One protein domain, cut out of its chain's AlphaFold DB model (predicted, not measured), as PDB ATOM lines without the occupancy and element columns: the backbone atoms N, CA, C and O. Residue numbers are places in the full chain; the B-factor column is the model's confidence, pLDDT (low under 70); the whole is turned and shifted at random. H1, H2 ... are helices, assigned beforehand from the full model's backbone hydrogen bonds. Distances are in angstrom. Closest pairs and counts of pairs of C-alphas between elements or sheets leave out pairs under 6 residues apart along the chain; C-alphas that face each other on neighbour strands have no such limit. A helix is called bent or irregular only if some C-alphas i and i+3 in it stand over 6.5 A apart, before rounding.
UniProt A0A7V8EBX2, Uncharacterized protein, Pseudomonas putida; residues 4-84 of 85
ATOM      1  N   GLU A   4     -24.840   6.292  27.898       56.06
ATOM      2  CA  GLU A   4     -25.275   6.399  26.500       56.06
ATOM      3  C   GLU A   4     -25.897   7.768  26.179       56.06
ATOM      4  O   GLU A   4     -25.636   8.341  25.124       56.06
ATOM      5  N   SER A   5     -26.646   8.350  27.120       59.53
ATOM      6  CA  SER A   5     -27.254   9.678  26.970       59.53
ATOM      7  C   SER A   5     -26.218  10.808  27.009       59.53
ATOM      8  O   SER A   5     -26.330  11.771  26.250       59.53
ATOM      9  N   ALA A   6     -25.188  10.689  27.851       59.28
ATOM     10  CA  ALA A   6     -24.107  11.672  27.923       59.28
ATOM     11  C   ALA A   6     -23.237  11.660  26.655       59.28
ATOM     12  O   ALA A   6     -22.877  12.721  26.148       59.28
ATOM     13  N   VAL A   7     -22.956  10.473  26.105       60.56
ATOM     14  CA  VAL A   7     -22.207  10.310  24.847       60.56
ATOM     15  C   VAL A   7     -22.998  10.861  23.659       60.56
ATOM     16  O   VAL A   7     -22.434  11.579  22.837       60.56
ATOM     17  N   ALA A   8     -24.307  10.606  23.594       63.78
ATOM     18  CA  ALA A   8     -25.168  11.171  22.557       63.78
ATOM     19  C   ALA A   8     -25.217  12.711  22.612       63.78
ATOM     20  O   ALA A   8     -25.043  13.362  21.584       63.78
ATOM     21  N   LYS A   9     -25.364  13.305  23.809       62.03
ATOM     22  CA  LYS A   9     -25.313  14.768  24.000       62.03
ATOM     23  C   LYS A   9     -23.943  15.354  23.625       62.03
ATOM     24  O   LYS A   9     -23.880  16.423  23.028       62.03
ATOM     25  N   ALA A  10     -22.848  14.658  23.938       61.78
ATOM     26  CA  ALA A  10     -21.507  15.091  23.547       61.78
ATOM     27  C   ALA A  10     -21.329  15.078  22.021       61.78
ATOM     28  O   ALA A  10     -20.847  16.058  21.466       61.78
ATOM     29  N   LEU A  11     -21.774  14.021  21.335       63.09
ATOM     30  CA  LEU A  11     -21.762  13.943  19.868       63.09
ATOM     31  C   LEU A  11     -22.618  15.042  19.221       63.09
ATOM     32  O   LEU A  11     -22.217  15.612  18.208       63.09
ATOM     33  N   GLU A  12     -23.746  15.402  19.836       65.44
ATOM     34  CA  GLU A  12     -24.595  16.522  19.409       65.44
ATOM     35  C   GLU A  12     -23.844  17.868  19.438       65.44
ATOM     36  O   GLU A  12     -24.047  18.716  18.568       65.44
ATOM     37  N   ASN A  13     -22.924  18.048  20.392       64.94
ATOM     38  CA  ASN A  13     -22.063  19.231  20.495       64.94
ATOM     39  C   ASN A  13     -20.890  19.229  19.510       64.94
ATOM     40  O   ASN A  13     -20.224  20.246  19.397       64.94
ATOM     41  N   PHE A  14     -20.623  18.133  18.798       70.56
ATOM     42  CA  PHE A  14     -19.647  18.098  17.700       70.56
ATOM     43  C   PHE A  14     -20.319  18.141  16.323       70.56
ATOM     44  O   PHE A  14     -19.632  18.214  15.305       70.56
ATOM     45  N   ASN A  15     -21.655  18.130  16.277       79.25
ATOM     46  CA  ASN A  15     -22.398  18.279  15.039       79.25
ATOM     47  C   ASN A  15     -22.272  19.731  14.523       79.25
ATOM     48  O   ASN A  15     -22.703  20.658  15.218       79.25
ATOM     49  N   PRO A  16     -21.710  19.972  13.324       76.94
ATOM     50  CA  PRO A  16     -21.642  21.317  12.749       76.94
ATOM     51  C   PRO A  16     -23.028  21.920  12.468       76.94
ATOM     52  O   PRO A  16     -23.161  23.142  12.472       76.94
ATOM     53  N   ASP A  17     -24.058  21.084  12.307       84.81
ATOM     54  CA  ASP A  17     -25.451  21.504  12.109       84.81
ATOM     55  C   ASP A  17     -26.185  21.783  13.433       84.81
ATOM     56  O   ASP A  17     -27.378  22.087  13.446       84.81
ATOM     57  N   ASN A  18     -25.487  21.700  14.573       87.25
ATOM     58  CA  ASN A  18     -26.034  22.116  15.857       87.25
ATOM     59  C   ASN A  18     -26.441  23.598  15.791       87.25
ATOM     60  O   ASN A  18     -25.645  24.463  15.421       87.25
ATOM     61  N   ALA A  19     -27.674  23.900  16.199       86.69
ATOM     62  CA  ALA A  19     -28.230  25.248  16.133       86.69
ATOM     63  C   ALA A  19     -27.366  26.308  16.848       86.69
ATOM     64  O   ALA A  19     -27.322  27.446  16.389       86.69
ATOM     65  N   PHE A  20     -26.625  25.952  17.906       87.44
ATOM     66  CA  PHE A  20     -25.698  26.872  18.577       87.44
ATOM     67  C   PHE A  20     -24.443  27.154  17.749       87.44
ATOM     68  O   PHE A  20     -24.005  28.301  17.694       87.44
ATOM     69  N   HIS A  21     -23.896  26.160  17.044       87.38
ATOM     70  CA  HIS A  21     -22.791  26.382  16.107       87.38
ATOM     71  C   HIS A  21     -23.221  27.247  14.924       87.38
ATOM     72  O   HIS A  21     -22.515  28.183  14.543       87.38
ATOM     73  N   VAL A  22     -24.405  26.971  14.372       89.56
ATOM     74  CA  VAL A  22     -24.995  27.779  13.301       89.56
ATOM     75  C   VAL A  22     -25.226  29.213  13.778       89.56
ATOM     76  O   VAL A  22     -24.864  30.154  13.071       89.56
ATOM     77  N   ALA A  23     -25.765  29.397  14.986       86.81
ATOM     78  CA  ALA A  23     -25.977  30.713  15.580       86.81
ATOM     79  C   ALA A  23     -24.656  31.463  15.802       86.81
ATOM     80  O   ALA A  23     -24.535  32.609  15.372       86.81
ATOM     81  N   LEU A  24     -23.647  30.816  16.391       87.06
ATOM     82  CA  LEU A  24     -22.327  31.410  16.604       87.06
ATOM     83  C   LEU A  24     -21.699  31.866  15.279       87.06
ATOM     84  O   LEU A  24     -21.198  32.983  15.179       87.06
ATOM     85  N   LYS A  25     -21.793  31.039  14.232       87.50
ATOM     86  CA  LYS A  25     -21.288  31.375  12.896       87.50
ATOM     87  C   LYS A  25     -22.067  32.518  12.234       87.50
ATOM     88  O   LYS A  25     -21.465  33.326  11.534       87.50
ATOM     89  N   LYS A  26     -23.392  32.576  12.417       87.69
ATOM     90  CA  LYS A  26     -24.270  33.581  11.787       87.69
ATOM     91  C   LYS A  26     -24.187  34.948  12.470       87.69
ATOM     92  O   LYS A  26     -24.230  35.961  11.778       87.69
ATOM     93  N   TYR A  27     -24.107  34.978  13.799       85.38
ATOM     94  CA  TYR A  27     -24.243  36.206  14.594       85.38
ATOM     95  C   TYR A  27     -22.937  36.672  15.249       85.38
ATOM     96  O   TYR A  27     -22.871  37.800  15.728       85.38
ATOM     97  N   GLY A  28     -21.896  35.839  15.247       88.06
ATOM     98  CA  GLY A  28     -20.627  36.138  15.900       88.06
ATOM     99  C   GLY A  28     -20.656  35.901  17.413       88.06
ATOM    100  O   GLY A  28     -21.706  35.758  18.040       88.06
ATOM    101  N   GLU A  29     -19.463  35.851  18.004       88.19
ATOM    102  CA  GLU A  29     -19.243  35.470  19.406       88.19
ATOM    103  C   GLU A  29     -19.874  36.434  20.414       88.19
ATOM    104  O   GLU A  29     -20.438  36.000  21.420       88.19
ATOM    105  N   HIS A  30     -19.832  37.736  20.126       87.06
ATOM    106  CA  HIS A  30     -20.388  38.746  21.022       87.06
ATOM    107  C   HIS A  30     -21.906  38.587  21.173       87.06
ATOM    108  O   HIS A  30     -22.414  38.395  22.279       87.06
ATOM    109  N   THR A  31     -22.636  38.608  20.055       87.88
ATOM    110  CA  THR A  31     -24.095  38.468  20.064       87.88
ATOM    111  C   THR A  31     -24.511  37.091  20.578       87.88
ATOM    112  O   THR A  31     -25.484  36.990  21.319       87.88
ATOM    113  N   TYR A  32     -23.754  36.038  20.255       89.75
ATOM    114  CA  TYR A  32     -23.967  34.713  20.831       89.75
ATOM    115  C   TYR A  32     -23.924  34.743  22.364       89.75
ATOM    116  O   TYR A  32     -24.892  34.345  23.009       89.75
ATOM    117  N   THR A  33     -22.835  35.259  22.941       90.00
ATOM    118  CA  THR A  33     -22.643  35.331  24.398       90.00
ATOM    119  C   THR A  33     -23.771  36.116  25.059       90.00
ATOM    120  O   THR A  33     -24.377  35.641  26.019       90.00
ATOM    121  N   ARG A  34     -24.147  37.254  24.473       89.50
ATOM    122  CA  ARG A  34     -25.232  38.091  24.981       89.50
ATOM    123  C   ARG A  34     -26.587  37.383  25.007       89.50
ATOM    124  O   ARG A  34     -27.348  37.536  25.960       89.50
ATOM    125  N   VAL A  35     -26.899  36.579  23.990       91.62
ATOM    126  CA  VAL A  35     -28.134  35.777  23.976       91.62
ATOM    127  C   VAL A  35     -28.131  34.744  25.104       91.62
ATOM    128  O   VAL A  35     -29.159  34.563  25.761       91.62
ATOM    129  N   ILE A  36     -26.990  34.100  25.369       92.75
ATOM    130  CA  ILE A  36     -26.859  33.149  26.481       92.75
ATOM    131  C   ILE A  36     -27.037  33.851  27.832       92.75
ATOM    132  O   ILE A  36     -27.760  33.340  28.689       92.75
ATOM    133  N   GLU A  37     -26.445  35.029  28.019       91.62
ATOM    134  CA  GLU A  37     -26.613  35.838  29.233       91.62
ATOM    135  C   GLU A  37     -28.080  36.219  29.452       91.62
ATOM    136  O   GLU A  37     -28.626  35.987  30.529       91.62
ATOM    137  N   MET A  38     -28.761  36.714  28.414       90.94
ATOM    138  CA  MET A  38     -30.186  37.051  28.488       90.94
ATOM    139  C   MET A  38     -31.063  35.836  28.803       90.94
ATOM    140  O   MET A  38     -31.994  35.923  29.607       90.94
ATOM    141  N   ALA A  39     -30.780  34.692  28.174       92.50
ATOM    142  CA  ALA A  39     -31.480  33.448  28.460       92.50
ATOM    143  C   ALA A  39     -31.244  32.996  29.910       92.50
ATOM    144  O   ALA A  39     -32.185  32.557  30.568       92.50
ATOM    145  N   THR A  40     -30.032  33.177  30.435       92.31
ATOM    146  CA  THR A  40     -29.678  32.862  31.827       92.31
ATOM    147  C   THR A  40     -30.387  33.784  32.818       92.31
ATOM    148  O   THR A  40     -31.000  33.294  33.766       92.31
ATOM    149  N   GLU A  41     -30.410  35.096  32.570       93.12
ATOM    150  CA  GLU A  41     -31.130  36.063  33.414       93.12
ATOM    151  C   GLU A  41     -32.636  35.754  33.450       93.12
ATOM    152  O   GLU A  41     -33.274  35.872  34.496       93.12
ATOM    153  N   SER A  42     -33.212  35.256  32.346       91.88
ATOM    154  CA  SER A  42     -34.622  34.834  32.318       91.88
ATOM    155  C   SER A  42     -34.942  33.677  33.275       91.88
ATOM    156  O   SER A  42     -36.094  33.513  33.667       91.88
ATOM    157  N   GLN A  43     -33.928  32.898  33.670       93.81
ATOM    158  CA  GLN A  43     -34.036  31.775  34.607       93.81
ATOM    159  C   GLN A  43     -33.556  32.131  36.020       93.81
ATOM    160  O   GLN A  43     -33.424  31.253  36.872       93.81
ATOM    161  N   ARG A  44     -33.330  33.418  36.313       91.75
ATOM    162  CA  ARG A  44     -32.839  33.877  37.618       91.75
ATOM    163  C   ARG A  44     -33.713  33.429  38.792       91.75
ATOM    164  O   ARG A  44     -33.177  33.112  39.850       91.75
ATOM    165  N   PHE A  45     -35.031  33.360  38.608       89.56
ATOM    166  CA  PHE A  45     -35.945  32.853  39.636       89.56
ATOM    167  C   PHE A  45     -35.755  31.357  39.896       89.56
ATOM    168  O   PHE A  45     -35.611  30.972  41.050       89.56
ATOM    169  N   ALA A  46     -35.646  30.532  38.849       87.25
ATOM    170  CA  ALA A  46     -35.383  29.099  38.996       87.25
ATOM    171  C   ALA A  46     -34.029  28.830  39.680       87.25
ATOM    172  O   ALA A  46     -33.915  27.941  40.523       87.25
ATOM    173  N   ILE A  47     -33.011  29.650  39.385       85.12
ATOM    174  CA  ILE A  47     -31.719  29.613  40.088       85.12
ATOM    175  C   ILE A  47     -31.900  29.950  41.577       85.12
ATOM    176  O   ILE A  47     -31.388  29.234  42.434       85.12
ATOM    177  N   ALA A  48     -32.629  31.022  41.893       91.44
ATOM    178  CA  ALA A  48     -32.849  31.471  43.270       91.44
ATOM    179  C   ALA A  48     -33.681  30.479  44.101       91.44
ATOM    180  O   ALA A  48     -33.441  30.318  45.295       91.44
ATOM    181  N   GLU A  49     -34.630  29.795  43.467       92.94
ATOM    182  CA  GLU A  49     -35.458  28.749  44.071       92.94
ATOM    183  C   GLU A  49     -34.728  27.400  44.200       92.94
ATOM    184  O   GLU A  49     -35.266  26.462  44.786       92.94
ATOM    185  N   GLY A  50     -33.495  27.295  43.692       91.25
ATOM    186  CA  GLY A  50     -32.664  26.100  43.829       91.25
ATOM    187  C   GLY A  50     -33.084  24.946  42.921       91.25
ATOM    188  O   GLY A  50     -32.897  23.785  43.289       91.25
ATOM    189  N   HIS A  51     -33.651  25.243  41.745       91.44
ATOM    190  CA  HIS A  51     -33.995  24.211  40.764       91.44
ATOM    191  C   HIS A  51     -32.736  23.441  40.325       91.44
ATOM    192  O   HIS A  51     -31.626  23.987  40.343       91.44
ATOM    193  N   PRO A  52     -32.866  22.167  39.917       93.44
ATOM    194  CA  PRO A  52     -31.736  21.386  39.439       93.44
ATOM    195  C   PRO A  52     -30.996  22.074  38.285       93.44
ATOM    196  O   PRO A  52     -31.602  22.531  37.318       93.44
ATOM    197  N   ILE A  53     -29.660  22.062  38.334       86.50
ATOM    198  CA  ILE A  53     -28.797  22.690  37.311       86.50
ATOM    199  C   ILE A  53     -29.124  22.182  35.900       86.50
ATOM    200  O   ILE A  53     -29.059  22.944  34.941       86.50
ATOM    201  N   VAL A  54     -29.485  20.903  35.766       87.75
ATOM    202  CA  VAL A  54     -29.843  20.303  34.473       87.75
ATOM    203  C   VAL A  54     -31.117  20.930  33.905       87.75
ATOM    204  O   VAL A  54     -31.150  21.248  32.721       87.75
ATOM    205  N   GLU A  55     -32.127  21.166  34.741       86.88
ATOM    206  CA  GLU A  55     -33.392  21.784  34.330       86.88
ATOM    207  C   GLU A  55     -33.185  23.253  33.956       86.88
ATOM    208  O   GLU A  55     -33.656  23.702  32.912       86.88
ATOM    209  N   ILE A  56     -32.385  23.981  34.743       91.25
ATOM    210  CA  ILE A  56     -31.994  25.360  34.429       91.25
ATOM    211  C   ILE A  56     -31.244  25.406  33.092       91.25
ATOM    212  O   ILE A  56     -31.558  26.230  32.237       91.25
ATOM    213  N   ALA A  57     -30.282  24.506  32.869       88.88
ATOM    214  CA  ALA A  57     -29.513  24.458  31.630       88.88
ATOM    215  C   ALA A  57     -30.394  24.148  30.408       88.88
ATOM    216  O   ALA A  57     -30.215  24.749  29.349       88.88
ATOM    217  N   GLU A  58     -31.366  23.243  30.544       90.88
ATOM    218  CA  GLU A  58     -32.320  22.932  29.478       90.88
ATOM    219  C   GLU A  58     -33.272  24.109  29.202       90.88
ATOM    220  O   GLU A  58     -33.512  24.437  28.035       90.88
ATOM    221  N   ALA A  59     -33.719  24.825  30.238       91.69
ATOM    222  CA  ALA A  59     -34.524  26.037  30.092       91.69
ATOM    223  C   ALA A  59     -33.745  27.178  29.412       91.69
ATOM    224  O   ALA A  59     -34.250  27.797  28.470       91.69
ATOM    225  N   VAL A  60     -32.491  27.414  29.814       93.50
ATOM    226  CA  VAL A  60     -31.592  28.389  29.170       93.50
ATOM    227  C   VAL A  60     -31.355  28.016  27.710       93.50
ATOM    228  O   VAL A  60     -31.486  28.872  26.835       93.50
ATOM    229  N   ARG A  61     -31.082  26.735  27.418       92.56
ATOM    230  CA  ARG A  61     -30.917  26.232  26.045       92.56
ATOM    231  C   ARG A  61     -32.154  26.543  25.202       92.56
ATOM    232  O   ARG A  61     -32.023  27.109  24.118       92.56
ATOM    233  N   SER A  62     -33.343  26.200  25.696       94.00
ATOM    234  CA  SER A  62     -34.599  26.451  24.984       94.00
ATOM    235  C   SER A  62     -34.816  27.942  24.737       94.00
ATOM    236  O   SER A  62     -35.170  28.340  23.625       94.00
ATOM    237  N   LYS A  63     -34.566  28.782  25.749       94.31
ATOM    238  CA  LYS A  63     -34.782  30.222  25.626       94.31
ATOM    239  C   LYS A  63     -33.796  30.882  24.667       94.31
ATOM    240  O   LYS A  63     -34.191  31.743  23.886       94.31
ATOM    241  N   ALA A  64     -32.534  30.462  24.685       93.38
ATOM    242  CA  ALA A  64     -31.527  30.952  23.754       93.38
ATOM    243  C   ALA A  64     -31.901  30.631  22.297       93.38
ATOM    244  O   ALA A  64     -31.826  31.508  21.440       93.38
ATOM    245  N   LEU A  65     -32.373  29.409  22.020       93.50
ATOM    246  CA  LEU A  65     -32.821  29.016  20.678       93.50
ATOM    247  C   LEU A  65     -34.024  29.835  20.192       93.50
ATOM    248  O   LEU A  65     -34.061  30.220  19.025       93.50
ATOM    249  N   GLU A  66     -34.972  30.150  21.078       94.00
ATOM    250  CA  GLU A  66     -36.091  31.050  20.766       94.00
ATOM    251  C   GLU A  66     -35.590  32.443  20.352       94.00
ATOM    252  O   GLU A  66     -36.056  33.003  19.361       94.00
ATOM    253  N   ILE A  67     -34.609  32.990  21.077       92.50
ATOM    254  CA  ILE A  67     -34.038  34.308  20.774       92.50
ATOM    255  C   ILE A  67     -33.281  34.279  19.441       92.50
ATOM    256  O   ILE A  67     -33.482  35.170  18.619       92.50
ATOM    257  N   PHE A  68     -32.470  33.246  19.188       91.62
ATOM    258  CA  PHE A  68     -31.747  33.100  17.919       91.62
ATOM    259  C   PHE A  68     -32.676  32.972  16.706       91.62
ATOM    260  O   PHE A  68     -32.312  33.408  15.613       91.62
ATOM    261  N   ALA A  69     -33.871  32.402  16.882       90.56
ATOM    262  CA  ALA A  69     -34.875  32.302  15.826       90.56
ATOM    263  C   ALA A  69     -35.576  33.642  15.515       90.56
ATOM    264  O   ALA A  69     -36.124  33.808  14.424       90.56
ATOM    265  N   ASP A  70     -35.550  34.615  16.433       89.88
ATOM    266  CA  ASP A  70     -36.176  35.929  16.257       89.88
ATOM    267  C   ASP A  70     -35.198  36.941  15.634       89.88
ATOM    268  O   ASP A  70     -34.470  37.672  16.312       89.88
ATOM    269  N   GLU A  71     -35.220  37.052  14.304       83.69
ATOM    270  CA  GLU A  71     -34.345  37.973  13.566       83.69
ATOM    271  C   GLU A  71     -34.533  39.460  13.907       83.69
ATOM    272  O   GLU A  71     -33.667  40.274  13.570       83.69
ATOM    273  N   ARG A  72     -35.652  39.858  14.530       84.00
ATOM    274  CA  ARG A  72     -35.837  41.245  14.986       84.00
ATOM    275  C   ARG A  72     -35.055  41.487  16.267       84.00
ATOM    276  O   ARG A  72     -34.350  42.490  16.350       84.00
ATOM    277  N   ARG A  73     -35.127  40.551  17.219       82.31
ATOM    278  CA  ARG A  73     -34.314  40.595  18.445       82.31
ATOM    279  C   ARG A  73     -32.830  40.556  18.124       82.31
ATOM    280  O   ARG A  73     -32.082  41.356  18.668       82.31
ATOM    281  N   MET A  74     -32.427  39.695  17.193       85.12
ATOM    282  CA  MET A  74     -31.020  39.559  16.809       85.12
ATOM    283  C   MET A  74     -30.458  40.809  16.123       85.12
ATOM    284  O   MET A  74     -29.285  41.122  16.301       85.12
ATOM    285  N   ARG A  75     -31.277  41.544  15.356       77.69
ATOM    286  CA  ARG A  75     -30.849  42.801  14.723       77.69
ATOM    287  C   ARG A  75     -30.496  43.873  15.747       77.69
ATOM    288  O   ARG A  75     -29.414  44.421  15.651       77.69
ATOM    289  N   GLY A  76     -31.340  44.084  16.756       73.94
ATOM    290  CA  GLY A  76     -31.088  45.083  17.803       73.94
ATOM    291  C   GLY A  76     -29.959  44.737  18.784       73.94
ATOM    292  O   GLY A  76     -29.758  45.475  19.738       73.94
ATOM    293  N   MET A  77     -29.259  43.611  18.592       77.00
ATOM    294  CA  MET A  77     -28.110  43.179  19.403       77.00
ATOM    295  C   MET A  77     -26.779  43.279  18.646       77.00
ATOM    296  O   MET A  77     -25.767  42.729  19.091       77.00
ATOM    297  N   LYS A  78     -26.766  43.916  17.470       69.06
ATOM    298  CA  LYS A  78     -25.522  44.193  16.760       69.06
ATOM    299  C   LYS A  78     -24.728  45.251  17.517       69.06
ATOM    300  O   LYS A  78     -25.255  46.297  17.870       69.06
ATOM    301  N   LEU A  79     -23.438  44.980  17.706       63.31
ATOM    302  CA  LEU A  79     -22.494  45.890  18.362       63.31
ATOM    303  C   LEU A  79     -22.462  47.279  17.692       63.31
ATOM    304  O   LEU A  79     -22.268  48.281  18.365       63.31
ATOM    305  N   GLU A  80     -22.668  47.324  16.373       61.78
ATOM    306  CA  GLU A  80     -22.744  48.548  15.561       61.78
ATOM    307  C   GLU A  80     -23.883  49.468  16.039       61.78
ATOM    308  O   GLU A  80     -23.647  50.644  16.318       61.78
ATOM    309  N   ASP A  81     -25.072  48.904  16.281       55.34
ATOM    310  CA  ASP A  81     -26.242  49.643  16.775       55.34
ATOM    311  C   ASP A  81     -26.044  50.152  18.219       55.34
ATOM    312  O   ASP A  81     -26.589  51.189  18.597       55.34
ATOM    313  N   GLU A  82     -25.243  49.457  19.037       53.09
ATOM    314  CA  GLU A  82     -24.932  49.873  20.416       53.09
ATOM    315  C   GLU A  82     -23.798  50.893  20.519       53.09
ATOM    316  O   GLU A  82     -23.781  51.713  21.438       53.09
ATOM    317  N   LEU A  83     -22.851  50.850  19.583       57.50
ATOM    318  CA  LEU A  83     -21.769  51.826  19.471       57.50
ATOM    319  C   LEU A  83     -22.196  53.087  18.703       57.50
ATOM    320  O   LEU A  83     -21.433  54.052  18.661       57.50
ATOM    321  N   GLY A  84     -23.409  53.101  18.136       54.69
ATOM    322  CA  GLY A  84     -23.944  54.216  17.355       54.69
ATOM    323  C   GLY A  84     -23.208  54.433  16.029       54.69
ATOM    324  O   GLY A  84     -23.059  55.583  15.610       54.69
TER     325      GLY A  84
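This is residues 4 to 84 of the 85 residues of an uncharacterized protein of Pseudomonas putida (UniProt A0A7V8EBX2). Two helices, H2b and H4, cross at a steep angle and make the core of a flat, all-helix domain, and at one end of H2b the chain folds sharply into H2a, whose other contact is with the last part of H4. H1 sticks out from the core as a free arm, while the short helices H5 and H6 trail off toward the opposite extreme of the domain and H3 sits at the turn from H2b to H4. The printed part has 81 residues with six named helices, in the order H1 to H6, and no named strand. The whole is only just loose, close to compact, with a radius of gyration of the C-alphas of 14.2 A and spans of 46 by 34 by 17 A.

H1 is residues 4 to 12, 12.4 A long, with C-alpha 4 at (-25.275, 6.399, 26.500). H2, residues 19 to 42, was assigned as one helix by its hydrogen bonds but is bent: C-alphas 26 and 29 are 9.3 A apart. Its arms are H2a, residues 19 to 26, 10.2 A long, and H2b, residues 29 to 42, 20.1 A long. H3 is residues 44 to 48. H4 is residues 53 to 69, 24.3 A long, from C-alpha 53 at (-28.797, 22.690, 37.311). H5 is residues 71 to 75 and H6 is residues 79 to 83, with C-alpha 83 at (-21.769, 51.826, 19.471); H3, H5 and H6 are each 6.1 A long.

H1 touches no helix, and residues 4 to 12 stand free. H2a and H2b run opposite ways at a steep tilt of 43 degrees. H2a and H4 only just touch, with 3 pairs of C-alphas within 8 A, H4 by residues 65 to 68 alone; the closest C-alphas, of Ala 23 and Phe 68, are 6.7 A apart. H2b touches H4 with 12 such pairs, opposite ways at a steep tilt of 55 degrees; the closest C-alphas, of Ala 39 and Val 60, are 5.1 A apart. H2b and H3 meet only through their link. H3 is close to H4 but not clearly touching; the closest C-alphas, of Ala 46 and Ile 56, are 6.8 A apart. H4 and H5 only just touch, with 3 pairs, and only at the corner; the closest C-alphas, of Phe 68 and Met 74, are 6.6 A apart. H6 is close to H2b but not clearly touching, the closest C-alphas, of Thr 31 and Leu 79, being 7.8 A apart. In H1, H2a, H2b, H3, H4, H5 and H6 every O i to N i+4 pair is within hydrogen-bond range.

The two C-alphas farthest apart are those of Glu 4 and Gly 84, 48.7 A. The printed part has no cut and no long link; the link from H1 to H2 is short, and the other four are tight. The mean pLDDT of the printed part is 82.6, and residues 4 to 13 and 78 to 84 are under 70.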